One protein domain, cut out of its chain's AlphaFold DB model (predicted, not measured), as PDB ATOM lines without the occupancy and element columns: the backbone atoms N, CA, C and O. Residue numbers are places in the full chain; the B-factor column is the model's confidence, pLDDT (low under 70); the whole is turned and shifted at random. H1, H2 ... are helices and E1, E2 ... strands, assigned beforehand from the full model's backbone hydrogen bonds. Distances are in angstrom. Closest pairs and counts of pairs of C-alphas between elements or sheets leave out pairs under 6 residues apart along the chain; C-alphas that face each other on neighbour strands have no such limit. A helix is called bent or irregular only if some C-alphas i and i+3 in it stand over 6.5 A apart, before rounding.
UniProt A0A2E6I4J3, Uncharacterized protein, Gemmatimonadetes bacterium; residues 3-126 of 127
ATOM      1  N   GLU A   3     -32.769  25.229   3.643       85.56
ATOM      2  CA  GLU A   3     -33.060  24.792   5.017       85.56
ATOM      3  C   GLU A   3     -33.570  23.336   5.056       85.56
ATOM      4  O   GLU A   3     -34.402  22.911   4.247       85.56
ATOM      5  N   LYS A   4     -33.080  22.571   6.032       82.25
ATOM      6  CA  LYS A   4     -33.480  21.205   6.364       82.25
ATOM      7  C   LYS A   4     -33.576  21.076   7.884       82.25
ATOM      8  O   LYS A   4     -32.626  21.345   8.615       82.25
ATOM      9  N   LYS A   5     -34.721  20.610   8.379       74.19
ATOM     10  CA  LYS A   5     -34.888  20.338   9.812       74.19
ATOM     11  C   LYS A   5     -34.227  19.017  10.185       74.19
ATOM     12  O   LYS A   5     -34.584  17.975   9.634       74.19
ATOM     13  N   VAL A   6     -33.314  19.058  11.152       67.88
ATOM     14  CA  VAL A   6     -32.685  17.875  11.751       67.88
ATOM     15  C   VAL A   6     -33.006  17.879  13.245       67.88
ATOM     16  O   VAL A   6     -32.367  18.555  14.050       67.88
ATOM     17  N   GLY A   7     -34.061  17.153  13.627       71.88
ATOM     18  CA  GLY A   7     -34.588  17.192  14.993       71.88
ATOM     19  C   GLY A   7     -35.109  18.587  15.362       71.88
ATOM     20  O   GLY A   7     -35.994  19.111  14.688       71.88
ATOM     21  N   ALA A   8     -34.566  19.168  16.436       66.50
ATOM     22  CA  ALA A   8     -34.907  20.515  16.903       66.50
ATOM     23  C   ALA A   8     -34.054  21.630  16.264       66.50
ATOM     24  O   ALA A   8     -34.313  22.803  16.519       66.50
ATOM     25  N   TYR A   9     -33.052  21.277  15.453       66.69
ATOM     26  CA  TYR A   9     -32.081  22.221  14.908       66.69
ATOM     27  C   TYR A   9     -32.353  22.507  13.429       66.69
ATOM     28  O   TYR A   9     -32.720  21.609  12.658       66.69
ATOM     29  N   ALA A  10     -32.157  23.766  13.036       73.75
ATOM     30  CA  ALA A  10     -32.106  24.154  11.636       73.75
ATOM     31  C   ALA A  10     -30.707  23.833  11.096       73.75
ATOM     32  O   ALA A  10     -29.705  24.341  11.596       73.75
ATOM     33  N   ALA A  11     -30.644  22.968  10.089       81.31
ATOM     34  CA  ALA A  11     -29.448  22.758   9.290       81.31
ATOM     35  C   ALA A  11     -29.703  23.294   7.885       81.31
ATOM     36  O   ALA A  11     -30.829  23.279   7.394       81.31
ATOM     37  N   TYR A  12     -28.661  23.749   7.214       88.69
ATOM     38  CA  TYR A  12     -28.761  24.312   5.877       88.69
ATOM     39  C   TYR A  12     -27.937  23.447   4.944       88.69
ATOM     40  O   TYR A  12     -26.753  23.235   5.165       88.69
ATOM     41  N   VAL A  13     -28.566  22.894   3.915       91.19
ATOM     42  CA  VAL A  13     -27.847  22.174   2.871       91.19
ATOM     43  C   VAL A  13     -27.142  23.203   1.999       91.19
ATOM     44  O   VAL A  13     -27.765  24.153   1.510       91.19
ATOM     45  N   LEU A  14     -25.839  23.003   1.830       92.62
ATOM     46  CA  LEU A  14     -25.010  23.800   0.948       92.62
ATOM     47  C   LEU A  14     -25.395  23.528  -0.507       92.62
ATOM     48  O   LEU A  14     -25.356  22.383  -0.957       92.62
ATOM     49  N   GLU A  15     -25.737  24.575  -1.245       93.44
ATOM     50  CA  GLU A  15     -26.017  24.499  -2.676       93.44
ATOM     51  C   GLU A  15     -24.726  24.698  -3.479       93.44
ATOM     52  O   GLU A  15     -23.760  25.299  -3.011       93.44
ATOM     53  N   HIS A  16     -24.696  24.208  -4.719       93.31
ATOM     54  CA  HIS A  16     -23.476  24.223  -5.535       93.31
ATOM     55  C   HIS A  16     -22.962  25.642  -5.826       93.31
ATOM     56  O   HIS A  16     -21.755  25.861  -5.858       93.31
ATOM     57  N   GLU A  17     -23.864  26.610  -5.989       92.69
ATOM     58  CA  GLU A  17     -23.528  27.995  -6.347       92.69
ATOM     59  C   GLU A  17     -23.241  28.902  -5.144       92.69
ATOM     60  O   GLU A  17     -22.831  30.058  -5.326       92.69
ATOM     61  N   ASP A  18     -23.441  28.397  -3.924       92.31
ATOM     62  CA  ASP A  18     -23.203  29.156  -2.701       92.31
ATOM     63  C   ASP A  18     -21.722  29.539  -2.602       92.31
ATOM     64  O   ASP A  18     -20.836  28.743  -2.918       92.31
ATOM     65  N   VAL A  19     -21.441  30.777  -2.191       91.25
ATOM     66  CA  VAL A  19     -20.063  31.252  -2.013       91.25
ATOM     67  C   VAL A  19     -19.514  30.708  -0.703       91.25
ATOM     68  O   VAL A  19     -20.111  30.900   0.353       91.25
ATOM     69  N   VAL A  20     -18.356  30.063  -0.789       92.25
ATOM     70  CA  VAL A  20     -17.655  29.470   0.346       92.25
ATOM     71  C   VAL A  20     -16.386  30.267   0.614       92.25
ATOM     72  O   VAL A  20     -15.562  30.453  -0.282       92.25
ATOM     73  N   VAL A  21     -16.217  30.697   1.859       90.94
ATOM     74  CA  VAL A  21     -14.993  31.295   2.393       90.94
ATOM     75  C   VAL A  21     -14.270  30.235   3.215       90.94
ATOM     76  O   VAL A  21     -14.864  29.647   4.115       90.94
ATOM     77  N   VAL A  22     -12.995  29.992   2.925       90.56
ATOM     78  CA  VAL A  22     -12.137  29.085   3.695       90.56
ATOM     79  C   VAL A  22     -11.086  29.888   4.455       90.56
ATOM     80  O   VAL A  22     -10.375  30.711   3.874       90.56
ATOM     81  N   MET A  23     -10.983  29.611   5.753       86.06
ATOM     82  CA  MET A  23     -10.096  30.272   6.713       86.06
ATOM     83  C   MET A  23      -9.305  29.238   7.531       86.06
ATOM     84  O   MET A  23      -9.618  28.049   7.501       86.06
ATOM     85  N   GLY A  24      -8.285  29.687   8.271       83.62
ATOM     86  CA  GLY A  24      -7.418  28.837   9.099       83.62
ATOM     87  C   GLY A  24      -5.996  28.736   8.544       83.62
ATOM     88  O   GLY A  24      -5.460  29.711   8.017       83.62
ATOM     89  N   GLU A  25      -5.385  27.554   8.626       82.94
ATOM     90  CA  GLU A  25      -4.029  27.258   8.127       82.94
ATOM     91  C   GLU A  25      -3.977  27.142   6.584       82.94
ATOM     92  O   GLU A  25      -3.424  26.203   6.008       82.94
ATOM     93  N   VAL A  26      -4.569  28.111   5.874       83.88
ATOM     94  CA  VAL A  26      -4.747  28.095   4.409       83.88
ATOM     95  C   VAL A  26      -3.430  27.965   3.642       83.88
ATOM     96  O   VAL A  26      -3.402  27.367   2.567       83.88
ATOM     97  N   GLY A  27      -2.322  28.466   4.199       81.69
ATOM     98  CA  GLY A  27      -0.992  28.366   3.594       81.69
ATOM     99  C   GLY A  27      -0.493  26.925   3.455       81.69
ATOM    100  O   GLY A  27       0.058  26.573   2.414       81.69
ATOM    101  N   GLU A  28      -0.749  26.067   4.449       83.62
ATOM    102  CA  GLU A  28      -0.330  24.655   4.421       83.62
ATOM    103  C   GLU A  28      -1.123  23.833   3.394       83.62
ATOM    104  O   GLU A  28      -0.663  22.796   2.906       83.62
ATOM    105  N   HIS A  29      -2.308  24.321   3.022       86.50
ATOM    106  CA  HIS A  29      -3.265  23.618   2.173       86.50
ATOM    107  C   HIS A  29      -3.546  24.316   0.832       86.50
ATOM    108  O   HIS A  29      -4.355  23.820   0.045       86.50
ATOM    109  N   ALA A  30      -2.834  25.401   0.515       86.06
ATOM    110  CA  ALA A  30      -3.025  26.237  -0.675       86.06
ATOM    111  C   ALA A  30      -3.090  25.440  -1.991       86.06
ATOM    112  O   ALA A  30      -3.969  25.660  -2.826       86.06
ATOM    113  N   ASN A  31      -2.190  24.465  -2.161       87.62
ATOM    114  CA  ASN A  31      -2.150  23.613  -3.353       87.62
ATOM    115  C   ASN A  31      -3.388  22.719  -3.484       87.62
ATOM    116  O   ASN A  31      -3.847  22.464  -4.597       87.62
ATOM    117  N   LEU A  32      -3.907  22.210  -2.365       85.94
ATOM    118  CA  LEU A  32      -5.090  21.354  -2.361       85.94
ATOM    119  C   LEU A  32      -6.355  22.188  -2.603       85.94
ATOM    120  O   LEU A  32      -7.170  21.806  -3.437       85.94
ATOM    121  N   LEU A  33      -6.456  23.354  -1.960       89.50
ATOM    122  CA  LEU A  33      -7.541  24.319  -2.161       89.50
ATOM    123  C   LEU A  33      -7.608  24.797  -3.618       89.50
ATOM    124  O   LEU A  33      -8.663  24.737  -4.242       89.50
ATOM    125  N   SER A  34      -6.465  25.166  -4.199       90.50
ATOM    126  CA  SER A  34      -6.394  25.617  -5.595       90.50
ATOM    127  C   SER A  34      -6.801  24.522  -6.585       90.50
ATOM    128  O   SER A  34      -7.495  24.794  -7.560       90.50
ATOM    129  N   LYS A  35      -6.412  23.263  -6.330       89.31
ATOM    130  CA  LYS A  35      -6.838  22.111  -7.147       89.31
ATOM    131  C   LYS A  35      -8.336  21.836  -7.052       89.31
ATOM    132  O   LYS A  35      -8.902  21.320  -8.009       89.31
ATOM    133  N   ALA A  36      -8.945  22.150  -5.913       87.81
ATOM    134  CA  ALA A  36     -10.377  22.000  -5.699       87.81
ATOM    135  C   ALA A  36     -11.206  23.133  -6.328       87.81
ATOM    136  O   ALA A  36     -12.407  22.969  -6.465       87.81
ATOM    137  N   GLY A  37     -10.579  24.239  -6.750       91.31
ATOM    138  CA  GLY A  37     -11.250  25.367  -7.411       91.31
ATOM    139  C   GLY A  37     -11.206  26.680  -6.626       91.31
ATOM    140  O   GLY A  37     -11.497  27.738  -7.190       91.31
ATOM    141  N   PHE A  38     -10.760  26.641  -5.368       92.88
ATOM    142  CA  PHE A  38     -10.673  27.821  -4.513       92.88
ATOM    143  C   PHE A  38      -9.567  28.777  -4.959       92.88
ATOM    144  O   PHE A  38      -8.502  28.368  -5.424       92.88
ATOM    145  N   ARG A  39      -9.796  30.074  -4.757       92.38
ATOM    146  CA  ARG A  39      -8.883  31.145  -5.160       92.38
ATOM    147  C   ARG A  39      -8.537  32.035  -3.983       92.38
ATOM    148  O   ARG A  39      -9.433  32.583  -3.342       92.38
ATOM    149  N   LEU A  40      -7.237  32.223  -3.769       88.56
ATOM    150  CA  LEU A  40      -6.718  33.198  -2.818       88.56
ATOM    151  C   LEU A  40      -7.144  34.609  -3.235       88.56
ATOM    152  O   LEU A  40      -6.910  35.025  -4.371       88.56
ATOM    153  N   GLN A  41      -7.758  35.324  -2.307       85.44
ATOM    154  CA  GLN A  41      -8.073  36.738  -2.433       85.44
ATOM    155  C   GLN A  41      -6.953  37.595  -1.853       85.44
ATOM    156  O   GLN A  41      -6.136  37.132  -1.057       85.44
ATOM    157  N   GLU A  42      -6.958  38.882  -2.195       79.06
ATOM    158  CA  GLU A  42      -6.047  39.870  -1.604       79.06
ATOM    159  C   GLU A  42      -6.196  39.965  -0.075       79.06
ATOM    160  O   GLU A  42      -5.226  40.271   0.614       79.06
ATOM    161  N   SER A  43      -7.382  39.641   0.463       73.31
ATOM    162  CA  SER A  43      -7.658  39.579   1.907       73.31
ATOM    163  C   SER A  43      -6.932  38.439   2.634       73.31
ATOM    164  O   SER A  43      -6.911  38.424   3.862       73.31
ATOM    165  N   GLY A  44      -6.334  37.486   1.910       75.44
ATOM    166  CA  GLY A  44      -5.728  36.281   2.484       75.44
ATOM    167  C   GLY A  44      -6.698  35.102   2.630       75.44
ATOM    168  O   GLY A  44      -6.279  34.006   3.002       75.44
ATOM    169  N   GLU A  45      -7.974  35.301   2.306       79.44
ATOM    170  CA  GLU A  45      -9.013  34.269   2.345       79.44
ATOM    171  C   GLU A  45      -9.040  33.467   1.043       79.44
ATOM    172  O   GLU A  45      -8.755  33.989  -0.038       79.44
ATOM    173  N   TYR A  46      -9.436  32.197   1.123       89.94
ATOM    174  CA  TYR A  46      -9.725  31.403  -0.070       89.94
ATOM    175  C   TYR A  46     -11.224  31.419  -0.348       89.94
ATOM    176  O   TYR A  46     -12.015  30.958   0.470       89.94
ATOM    177  N   LEU A  47     -11.609  31.918  -1.523       91.88
ATOM    178  CA  LEU A  47     -12.993  31.919  -1.993       91.88
ATOM    179  C   LEU A  47     -13.225  30.814  -3.016       91.88
ATOM    180  O   LEU A  47     -12.424  30.628  -3.932       91.88
ATOM    181  N   GLY A  48     -14.352  30.132  -2.886       93.25
ATOM    182  CA  GLY A  48     -14.821  29.135  -3.837       93.25
ATOM    183  C   GLY A  48     -16.339  29.048  -3.850       93.25
ATOM    184  O   GLY A  48     -17.049  29.944  -3.377       93.25
ATOM    185  N   LYS A  49     -16.829  27.955  -4.412       94.75
ATOM    186  CA  LYS A  49     -18.240  27.607  -4.524       94.75
ATOM    187  C   LYS A  49     -18.557  26.331  -3.758       94.75
ATOM    188  O   LYS A  49     -17.671  25.521  -3.489       94.75
ATOM    189  N   GLY A  50     -19.831  26.106  -3.449       93.31
ATOM    190  CA  GLY A  50     -20.278  24.836  -2.882       93.31
ATOM    191  C   GLY A  50     -19.858  23.646  -3.748       93.31
ATOM    192  O   GLY A  50     -19.393  22.639  -3.221       93.31
ATOM    193  N   SER A  51     -19.901  23.791  -5.077       94.62
ATOM    194  CA  SER A  51     -19.406  22.791  -6.032       94.62
ATOM    195  C   SER A  51     -17.944  22.403  -5.815       94.62
ATOM    196  O   SER A  51     -17.593  21.246  -6.029       94.62
ATOM    197  N   ASP A  52     -17.101  23.337  -5.373       94.88
ATOM    198  CA  ASP A  52     -15.681  23.082  -5.114       94.88
ATOM    199  C   ASP A  52     -15.515  22.189  -3.876       94.88
ATOM    200  O   ASP A  52     -14.650  21.314  -3.852       94.88
ATOM    201  N   LEU A  53     -16.394  22.339  -2.873       93.06
ATOM    202  CA  LEU A  53     -16.460  21.429  -1.728       93.06
ATOM    203  C   LEU A  53     -17.029  20.055  -2.104       93.06
ATOM    204  O   LEU A  53     -16.467  19.045  -1.689       93.06
ATOM    205  N   TYR A  54     -18.098  19.989  -2.905       92.44
ATOM    206  CA  TYR A  54     -18.654  18.717  -3.399       92.44
ATOM    207  C   TYR A  54     -17.683  17.964  -4.318       92.44
ATOM    208  O   TYR A  54     -17.685  16.734  -4.363       92.44
ATOM    209  N   GLY A  55     -16.836  18.698  -5.044       90.88
ATOM    210  CA  GLY A  55     -15.781  18.147  -5.888       90.88
ATOM    211  C   GLY A  55     -14.629  17.522  -5.098       90.88
ATOM    212  O   GLY A  55     -13.855  16.740  -5.660       90.88
ATOM    213  N   LEU A  56     -14.513  17.815  -3.798       88.81
ATOM    214  CA  LEU A  56     -13.569  17.121  -2.932       88.81
ATOM    215  C   LEU A  56     -14.015  15.669  -2.746       88.81
ATOM    216  O   LEU A  56     -15.149  15.367  -2.383       88.81
ATOM    217  N   GLY A  57     -13.078  14.738  -2.925       87.38
ATOM    218  CA  GLY A  57     -13.292  13.375  -2.449       87.38
ATOM    219  C   GLY A  57     -13.458  13.367  -0.920       87.38
ATOM    220  O   GLY A  57     -12.805  14.175  -0.250       87.38
ATOM    221  N   PRO A  58     -14.237  12.430  -0.340       87.81
ATOM    222  CA  PRO A  58     -14.494  12.379   1.100       87.81
ATOM    223  C   PRO A  58     -13.222  12.478   1.945       87.81
ATOM    224  O   PRO A  58     -13.147  13.285   2.862       87.81
ATOM    225  N   GLN A  59     -12.175  11.730   1.586       84.62
ATOM    226  CA  GLN A  59     -10.904  11.756   2.311       84.62
ATOM    227  C   GLN A  59     -10.255  13.149   2.329       84.62
ATOM    228  O   GLN A  59      -9.764  13.571   3.370       84.62
ATOM    229  N   ALA A  60     -10.249  13.858   1.196       86.12
ATOM    230  CA  ALA A  60      -9.669  15.197   1.115       86.12
ATOM    231  C   ALA A  60     -10.490  16.195   1.939       86.12
ATOM    232  O   ALA A  60      -9.916  16.986   2.682       86.12
ATOM    233  N   TYR A  61     -11.820  16.098   1.866       89.19
ATOM    234  CA  TYR A  61     -12.726  16.902   2.680       89.19
ATOM    235  C   TYR A  61     -12.472  16.689   4.177       89.19
ATOM    236  O   TYR A  61     -12.231  17.645   4.912       89.19
ATOM    237  N   PHE A  62     -12.440  15.429   4.625       83.81
ATOM    238  CA  PHE A  62     -12.165  15.082   6.019       83.81
ATOM    239  C   PHE A  62     -10.794  15.577   6.486       83.81
ATOM    240  O   PHE A  62     -10.683  16.085   7.598       83.81
ATOM    241  N   THR A  63      -9.754  15.457   5.657       80.62
ATOM    242  CA  THR A  63      -8.408  15.943   5.991       80.62
ATOM    243  C   THR A  63      -8.356  17.465   6.149       80.62
ATOM    244  O   THR A  63      -7.617  17.952   7.001       80.62
ATOM    245  N   LEU A  64      -9.119  18.214   5.350       84.50
ATOM    246  CA  LEU A  64      -9.124  19.677   5.401       84.50
ATOM    247  C   LEU A  64      -9.952  20.222   6.570       84.50
ATOM    248  O   LEU A  64      -9.502  21.121   7.278       84.50
ATOM    249  N   PHE A  65     -11.150  19.672   6.774       85.94
ATOM    250  CA  PHE A  65     -12.170  20.290   7.627       85.94
ATOM    251  C   PHE A  65     -12.472  19.514   8.914       85.94
ATOM    252  O   PHE A  65     -13.137  20.049   9.796       85.94
ATOM    253  N   SER A  66     -11.989  18.276   9.077       74.06
ATOM    254  CA  SER A  66     -12.198  17.494  10.305       74.06
ATOM    255  C   SER A  66     -10.946  17.500  11.190       74.06
ATOM    256  O   SER A  66      -9.890  16.996  10.819       74.06
ATOM    257  N   GLY A  67     -11.084  18.011  12.415       60.97
ATOM    258  CA  GLY A  67     -10.009  18.100  13.413       60.97
ATOM    259  C   GLY A  67      -9.672  16.807  14.158       60.97
ATOM    260  O   GLY A  67      -9.172  16.881  15.279       60.97
ATOM    261  N   ARG A  68      -9.992  15.623  13.616       54.19
ATOM    262  CA  ARG A  68      -9.875  14.353  14.363       54.19
ATOM    263  C   ARG A  68      -8.451  14.016  14.810       54.19
ATOM    264  O   ARG A  68      -8.304  13.470  15.898       54.19
ATOM    265  N   ASP A  69      -7.436  14.378  14.028       49.62
ATOM    266  CA  ASP A  69      -6.046  14.003  14.327       49.62
ATOM    267  C   ASP A  69      -5.308  15.026  15.213       49.62
ATOM    268  O   ASP A  69      -4.308  14.691  15.840       49.62
ATOM    269  N   THR A  70      -5.802  16.267  15.306       49.31
ATOM    270  CA  THR A  70      -5.144  17.387  16.015       49.31
ATOM    271  C   THR A  70      -5.979  17.982  17.152       49.31
ATOM    272  O   THR A  70      -5.492  18.835  17.889       49.31
ATOM    273  N   GLY A  71      -7.238  17.563  17.318       50.69
ATOM    274  CA  GLY A  71      -8.169  18.131  18.299       50.69
ATOM    275  C   GLY A  71      -8.833  19.443  17.861       50.69
ATOM    276  O   GLY A  71      -9.689  19.956  18.580       50.69
ATOM    277  N   SER A  72      -8.482  19.990  16.693       57.31
ATOM    278  CA  SER A  72      -9.110  21.172  16.083       57.31
ATOM    279  C   SER A  72      -8.958  21.124  14.558       57.31
ATOM    280  O   SER A  72      -7.904  20.695  14.082       57.31
ATOM    281  N   PRO A  73      -9.994  21.480  13.777       65.81
ATOM    282  CA  PRO A  73      -9.907  21.475  12.320       65.81
ATOM    283  C   PRO A  73      -8.855  22.486  11.848       65.81
ATOM    284  O   PRO A  73      -8.775  23.586  12.388       65.81
ATOM    285  N   ARG A  74      -8.034  22.101  10.861       77.38
ATOM    286  CA  ARG A  74      -6.979  22.978  10.313       77.38
ATOM    287  C   ARG A  74      -7.561  24.127   9.505       77.38
ATOM    288  O   ARG A  74      -7.033  25.238   9.528       77.38
ATOM    289  N   LEU A  75      -8.650  23.841   8.793       86.06
ATOM    290  CA  LEU A  75      -9.419  24.817   8.044       86.06
ATOM    291  C   LEU A  75     -10.864  24.850   8.521       86.06
ATOM    292  O   LEU A  75     -11.453  23.833   8.888       86.06
ATOM    293  N   GLU A  76     -11.451  26.030   8.420       88.00
ATOM    294  CA  GLU A  76     -12.870  26.269   8.615       88.00
ATOM    295  C   GLU A  76     -13.469  26.810   7.320       88.00
ATOM    296  O   GLU A  76     -12.863  27.648   6.654       88.00
ATOM    297  N   ALA A  77     -14.659  26.329   6.959       90.31
ATOM    298  CA  ALA A  77     -15.412  26.832   5.822       90.31
ATOM    299  C   ALA A  77     -16.689  27.528   6.305       90.31
ATOM    300  O   ALA A  77     -17.406  27.015   7.167       90.31
ATOM    301  N   GLN A  78     -16.964  28.699   5.740       90.50
ATOM    302  CA  GLN A  78     -18.135  29.510   6.036       90.50
ATOM    303  C   GLN A  78     -18.856  29.903   4.755       90.50
ATOM    304  O   GLN A  78     -18.243  30.079   3.704       90.50
ATOM    305  N   VAL A  79     -20.173  30.036   4.851       90.19
ATOM    306  CA  VAL A  79     -21.056  30.400   3.741       90.19
ATOM    307  C   VAL A  79     -21.988  31.494   4.222       90.19
ATOM    308  O   VAL A  79     -22.429  31.463   5.369       90.19
ATOM    309  N   ALA A  80     -22.279  32.465   3.362       80.00
ATOM    310  CA  ALA A  80     -23.213  33.541   3.664       80.00
ATOM    311  C   ALA A  80     -24.427  33.492   2.733       80.00
ATOM    312  O   ALA A  80     -24.281  33.248   1.536       80.00
ATOM    313  N   ASP A  81     -25.616  33.766   3.270       76.38
ATOM    314  CA  ASP A  81     -26.853  33.945   2.489       76.38
ATOM    315  C   ASP A  81     -27.180  35.420   2.191       76.38
ATOM    316  O   ASP A  81     -28.233  35.720   1.632       76.38
ATOM    317  N   GLY A  82     -26.277  36.339   2.543       68.94
ATOM    318  CA  GLY A  82     -26.467  37.786   2.422       68.94
ATOM    319  C   GLY A  82     -26.900  38.473   3.719       68.94
ATOM    320  O   GLY A  82     -26.730  39.683   3.829       68.94
ATOM    321  N   GLU A  83     -27.373  37.723   4.720       71.69
ATOM    322  CA  GLU A  83     -27.747  38.261   6.036       71.69
ATOM    323  C   GLU A  83     -26.941  37.640   7.179       71.69
ATOM    324  O   GLU A  83     -26.635  38.311   8.166       71.69
ATOM    325  N   ARG A  84     -26.595  36.355   7.064       77.69
ATOM    326  CA  ARG A  84     -25.933  35.584   8.118       77.69
ATOM    327  C   ARG A  84     -24.783  34.763   7.560       77.69
ATOM    328  O   ARG A  84     -24.772  34.396   6.387       77.69
ATOM    329  N   PHE A  85     -23.835  34.450   8.438       79.25
ATOM    330  CA  PHE A  85     -22.786  33.471   8.183       79.25
ATOM    331  C   PHE A  85     -23.140  32.143   8.844       79.25
ATOM    332  O   PHE A  85     -23.591  32.095   9.991       79.25
ATOM    333  N   TYR A  86     -22.885  31.071   8.111       86.25
ATOM    334  CA  TYR A  86     -23.107  29.697   8.521       86.25
ATOM    335  C   TYR A  86     -21.784  28.962   8.439       86.25
ATOM    336  O   TYR A  86     -21.040  29.099   7.467       86.25
ATOM    337  N   GLN A  87     -21.495  28.166   9.458       88.50
ATOM    338  CA  GLN A  87     -20.340  27.295   9.441       88.50
ATOM    339  C   GLN A  87     -20.682  26.021   8.679       88.50
ATOM    340  O   GLN A  87     -21.615  25.313   9.052       88.50
ATOM    341  N   VAL A  88     -19.869  25.680   7.687       88.44
ATOM    342  CA  VAL A  88     -19.917  24.383   7.016       88.44
ATOM    343  C   VAL A  88     -19.460  23.278   7.973       88.44
ATOM    344  O   VAL A  88     -18.409  23.374   8.611       88.44
ATOM    345  N   ASP A  89     -20.260  22.221   8.069       84.31
ATOM    346  CA  ASP A  89     -19.993  21.062   8.907       84.31
ATOM    347  C   ASP A  89     -18.833  20.220   8.352       84.31
ATOM    348  O   ASP A  89     -18.640  20.053   7.145       84.31
ATOM    349  N   ALA A  90     -18.057  19.651   9.266       80.12
ATOM    350  CA  ALA A  90     -16.897  18.827   8.958       80.12
ATOM    351  C   ALA A  90     -17.272  17.394   8.540       80.12
ATOM    352  O   ALA A  90     -16.404  16.645   8.085       80.12
ATOM    353  N   LEU A  91     -18.537  16.996   8.724       83.12
ATOM    354  CA  LEU A  91     -19.045  15.646   8.486       83.12
ATOM    355  C   LEU A  91     -20.079  15.644   7.344       83.12
ATOM    356  O   LEU A  91     -21.282  15.706   7.597       83.12
ATOM    357  N   PRO A  92     -19.644  15.562   6.075       87.25
ATOM    358  CA  PRO A  92     -20.573  15.497   4.959       87.25
ATOM    359  C   PRO A  92     -21.298  14.146   4.927       87.25
ATOM    360  O   PRO A  92     -20.767  13.120   5.366       87.25
ATOM    361  N   LEU A  93     -22.491  14.120   4.334       87.56
ATOM    362  CA  LEU A  93     -23.156  12.877   3.961       87.56
ATOM    363  C   LEU A  93     -22.476  12.312   2.712       87.56
ATOM    364  O   LEU A  93     -22.378  12.990   1.689       87.56
ATOM    365  N   VAL A  94     -22.018  11.066   2.792       89.00
ATOM    366  CA  VAL A  94     -21.275  10.391   1.721       89.00
ATOM    367  C   VAL A  94     -22.037   9.145   1.282       89.00
ATOM    368  O   VAL A  94     -22.459   8.356   2.127       89.00
ATOM    369  N   THR A  95     -22.176   8.937  -0.028       88.12
ATOM    370  CA  THR A  95     -22.640   7.666  -0.604       88.12
ATOM    371  C   THR A  95     -21.478   6.875  -1.192       88.12
ATOM    372  O   THR A  95     -20.519   7.441  -1.719       88.12
ATOM    373  N   GLY A  96     -21.565   5.544  -1.109       75.75
ATOM    374  CA  GLY A  96     -20.502   4.621  -1.520       75.75
ATOM    375  C   GLY A  96     -19.457   4.361  -0.427       75.75
ATOM    376  O   GLY A  96     -19.313   5.130   0.519       75.75
ATOM    377  N   GLU A  97     -18.726   3.251  -0.546       65.56
ATOM    378  CA  GLU A  97     -17.730   2.829   0.447       65.56
ATOM    379  C   GLU A  97     -16.291   3.139   0.002       65.56
ATOM    380  O   GLU A  97     -15.887   2.899  -1.137       65.56
ATOM    381  N   GLY A  98     -15.470   3.634   0.933       62.94
ATOM    382  CA  GLY A  98     -14.030   3.803   0.729       62.94
ATOM    383  C   GLY A  98     -13.663   4.877  -0.303       62.94
ATOM    384  O   GLY A  98     -14.132   6.009  -0.245       62.94
ATOM    385  N   LYS A  99     -12.759   4.544  -1.237       59.81
ATOM    386  CA  LYS A  99     -12.153   5.511  -2.180       59.81
ATOM    387  C   LYS A  99     -13.066   5.937  -3.333       59.81
ATOM    388  O   LYS A  99     -12.708   6.853  -4.067       59.81
ATOM    389  N   THR A 100     -14.197   5.263  -3.525       70.25
ATOM    390  CA  THR A 100     -15.177   5.584  -4.574       70.25
ATOM    391  C   THR A 100     -16.330   6.437  -4.057       70.25
ATOM    392  O   THR A 100     -17.192   6.820  -4.848       70.25
ATOM    393  N   GLY A 101     -16.344   6.728  -2.751       82.19
ATOM    394  CA  GLY A 101     -17.393   7.515  -2.128       82.19
ATOM    395  C   GLY A 101     -17.471   8.928  -2.699       82.19
ATOM    396  O   GLY A 101     -16.456   9.519  -3.078       82.19
ATOM    397  N   ARG A 102     -18.685   9.471  -2.754       87.62
ATOM    398  CA  ARG A 102     -18.961  10.846  -3.178       87.62
ATOM    399  C   ARG A 102     -19.721  11.574  -2.090       87.62
ATOM    400  O   ARG A 102     -20.546  10.977  -1.406       87.62
ATOM    401  N   ILE A 103     -19.424  12.856  -1.935       90.94
ATOM    402  CA  ILE A 103     -20.186  13.724  -1.047       90.94
ATOM    403  C   ILE A 103     -21.532  14.013  -1.716       90.94
ATOM    404  O   ILE A 103     -21.561  14.485  -2.849       90.94
ATOM    405  N   GLU A 104     -22.629  13.715  -1.025       91.31
ATOM    406  CA  GLU A 104     -23.986  13.975  -1.519       91.31
ATOM    407  C   GLU A 104     -24.622  15.200  -0.895       91.31
ATOM    408  O   GLU A 104     -25.273  15.972  -1.591       91.31
ATOM    409  N   GLU A 105     -24.423  15.399   0.405       91.25
ATOM    410  CA  GLU A 105     -24.925  16.580   1.093       91.25
ATOM    411  C   GLU A 105     -23.853  17.114   2.036       91.25
ATOM    412  O   GLU A 105     -23.266  16.377   2.830       91.25
ATOM    413  N   ILE A 106     -23.624  18.419   1.958       91.69
ATOM    414  CA  ILE A 106     -22.838  19.168   2.928       91.69
ATOM    415  C   ILE A 106     -23.811  20.025   3.722       91.69
ATOM    416  O   ILE A 106     -24.627  20.751   3.150       91.69
ATOM    417  N   TYR A 107     -23.723  19.934   5.042       90.00
ATOM    418  CA  TYR A 107     -24.522  20.745   5.943       90.00
ATOM    419  C   TYR A 107     -23.748  21.982   6.378       90.00
ATOM    420  O   TYR A 107     -22.530  21.954   6.510       90.00
ATOM    421  N   ALA A 108     -24.474  23.058   6.632       88.62
ATOM    422  CA  ALA A 108     -24.008  24.247   7.302       88.62
ATOM    423  C   ALA A 108     -24.952  24.557   8.468       88.62
ATOM    424  O   ALA A 108     -26.163  24.333   8.389       88.62
ATOM    425  N   LEU A 109     -24.391  25.040   9.567       84.00
ATOM    426  CA  LEU A 109     -25.113  25.376  10.787       84.00
ATOM    427  C   LEU A 109     -24.921  26.858  11.073       84.00
ATOM    428  O   LEU A 109     -23.833  27.398  10.860       84.00
ATOM    429  N   ASP A 110     -25.959  27.518  11.579       78.25
ATOM    430  CA  ASP A 110     -25.773  28.869  12.095       78.25
ATOM    431  C   ASP A 110     -24.820  28.849  13.307       78.25
ATOM    432  O   ASP A 110     -24.657  27.843  14.010       78.25
ATOM    433  N   LEU A 111     -24.115  29.965  13.512       67.75
ATOM    434  CA  LEU A 111     -23.067  30.064  14.532       67.75
ATOM    435  C   LEU A 111     -23.611  29.859  15.954       67.75
ATOM    436  O   LEU A 111     -22.904  29.327  16.812       67.75
ATOM    437  N   GLU A 112     -24.865  30.233  16.200       65.00
ATOM    438  CA  GLU A 112     -25.540  30.067  17.489       65.00
ATOM    439  C   GLU A 112     -25.780  28.578  17.790       65.00
ATOM    440  O   GLU A 112     -25.350  28.069  18.825       65.00
ATOM    441  N   THR A 113     -26.340  27.839  16.836       59.53
ATOM    442  CA  THR A 113     -26.546  26.387  16.876       59.53
ATOM    443  C   THR A 113     -25.221  25.642  17.026       59.53
ATOM    444  O   THR A 113     -25.130  24.707  17.826       59.53
ATOM    445  N   ARG A 114     -24.157  26.069  16.329       58.19
ATOM    446  CA  ARG A 114     -22.816  25.484  16.511       58.19
ATOM    447  C   ARG A 114     -22.286  25.727  17.923       58.19
ATOM    448  O   ARG A 114     -21.729  24.811  18.523       58.19
ATOM    449  N   THR A 115     -22.476  26.930  18.459       59.19
ATOM    450  CA  THR A 115     -22.067  27.274  19.829       59.19
ATOM    451  C   THR A 115     -22.797  26.386  20.835       59.19
ATOM    452  O   THR A 115     -22.150  25.757  21.671       59.19
ATOM    453  N   PHE A 116     -24.111  26.202  20.675       57.97
ATOM    454  CA  PHE A 116     -24.899  25.277  21.492       57.97
ATOM    455  C   PHE A 116     -24.419  23.822  21.404       57.97
ATOM    456  O   PHE A 116     -24.347  23.148  22.430       57.97
ATOM    457  N   ILE A 117     -24.062  23.323  20.216       58.75
ATOM    458  CA  ILE A 117     -23.551  21.952  20.052       58.75
ATOM    459  C   ILE A 117     -22.169  21.805  20.701       58.75
ATOM    460  O   ILE A 117     -21.947  20.851  21.447       58.75
ATOM    461  N   THR A 118     -21.252  22.748  20.479       57.31
ATOM    462  CA  THR A 118     -19.906  22.725  21.074       57.31
ATOM    463  C   THR A 118     -19.964  22.810  22.600       57.31
ATOM    464  O   THR A 118     -19.295  22.037  23.290       57.31
ATOM    465  N   GLU A 119     -20.800  23.693  23.149       55.44
ATOM    466  CA  GLU A 119     -21.011  23.819  24.594       55.44
ATOM    467  C   GLU A 119     -21.791  22.639  25.190       55.44
ATOM    468  O   GLU A 119     -21.538  22.229  26.323       55.44
ATOM    469  N   GLY A 120     -22.731  22.062  24.441       54.16
ATOM    470  CA  GLY A 120     -23.459  20.863  24.839       54.16
ATOM    471  C   GLY A 120     -22.532  19.651  24.933       54.16
ATOM    472  O   GLY A 120     -22.506  18.972  25.956       54.16
ATOM    473  N   ILE A 121     -21.707  19.415  23.909       53.12
ATOM    474  CA  ILE A 121     -20.737  18.309  23.875       53.12
ATOM    475  C   ILE A 121     -19.657  18.482  24.953       53.12
ATOM    476  O   ILE A 121     -19.260  17.492  25.574       53.12
ATOM    477  N   SER A 122     -19.198  19.710  25.224       42.03
ATOM    478  CA  SER A 122     -18.212  19.951  26.288       42.03
ATOM    479  C   SER A 122     -18.761  19.588  27.672       42.03
ATOM    480  O   SER A 122     -18.035  19.010  28.480       42.03
ATOM    481  N   LYS A 123     -20.060  19.812  27.916       40.94
ATOM    482  CA  LYS A 123     -20.744  19.418  29.159       40.94
ATOM    483  C   LYS A 123     -20.964  17.906  29.282       40.94
ATOM    484  O   LYS A 123     -20.937  17.399  30.395       40.94
ATOM    485  N   PHE A 124     -21.117  17.171  28.176       41.00
ATOM    486  CA  PHE A 124     -21.237  15.701  28.201       41.00
ATOM    487  C   PHE A 124     -19.903  14.965  28.397       41.00
ATOM    488  O   PHE A 124     -19.904  13.811  28.812       41.00
ATOM    489  N   ARG A 125     -18.760  15.608  28.120       40.12
ATOM    490  CA  ARG A 125     -17.422  15.041  28.373       40.12
ATOM    491  C   ARG A 125     -16.960  15.148  29.831       40.12
ATOM    492  O   ARG A 125     -15.881  14.654  30.149       40.12
ATOM    493  N   VAL A 126     -17.762  15.755  30.705       41.75
ATOM    494  CA  VAL A 126     -17.560  15.741  32.158       41.75
ATOM    495  C   VAL A 126     -18.566  14.758  32.761       41.75
ATOM    496  O   VAL A 126     -19.620  15.148  33.256       41.75
TER     497      VAL A 126
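AT A GLANCE: This is residues 3 to 126 of the 127 residues of an uncharacterized protein of Gemmatimonadetes bacterium (UniProt A0A2E6I4J3). A long, strongly twisted and curled wall of seven strands has H1 and H2 over one face, while the small hairpin of E7 and E8 packs on H2 and H3 at one end of that helical group. H4 stands up from the wall near E2, E9 and E6, and residues 118 to 126, of which 118 to 124 belong to H4, stick out free. The 124 printed residues hold four named helices and nine named strands, along the chain E1 E2 E3 H1 E4 H2 H3 E5 E6 E7 E8 E9 H4, class mixed; the large sheet, E1 E2 E9 E6 E5 E3 E4, is antiparallel throughout. The whole is compact, with a radius of gyration of the C-alphas of 14.4 A and spans of 39 by 37 by 28 A.

IN THESE COORDINATES: E1, residues 3 to 6, begins with C-alpha 3 at (-33.060, 24.792, 5.017). E2 is residues 9 to 13, and E3 is 19 to 24, 17.0 A long. H1, residues 26 to 36, is 13.1 A long and irregular: C-alphas 28 and 31 are 8.1 A apart. E4 is 46 to 49, H2 50 to 54, H3 58 to 65. E5, residues 75 to 80, is 16.9 A long; E6 is 85 to 88, E7 93 to 95, E8 102 to 105, E9 107 to 110. H4, residues 111 to 124, is 19.9 A long and ends with C-alpha 124 at (-21.237, 15.701, 28.201).

HOW THE PARTS SIT: E1 and E2 form a hairpin at the edge strand E1, with N 4 and O 11 at 2.7 A. E2 is antiparallel to E9, with N 108 and O 12 at 2.7 A. E5 is antiparallel to E3, with N 21 and O 78 at 2.8 A. E4, E5 and H2 H3 between them form a split strand-helix-strand unit, two strands running the same way with E3 between them; its crossover is right-handed. H1 is on one face of the sheet, two layers, at a height over the sheet of 8.6 A, and H2 is on the same face. H3 only grazes the sheet with residues 63 to 65. In the hairpin of E7 and E8, N 93 and O 105 are 2.8 A apart; the closest C-alphas of H2 and E8 are those of Tyr 54 and Ile 103, 5.7 A. Every O i to N i+4 pair is within hydrogen-bond range in H2, H3 and H4, and 5 of 7 in H1.

THE WHOLE: The C-alphas farthest apart, of Glu 42 and Val 126, are 43.1 A apart. The printed part has no cut and no long link. Mean pLDDT of the printed part is 79.0; residues 67 to 73 and 111 to 126 are among those under 70.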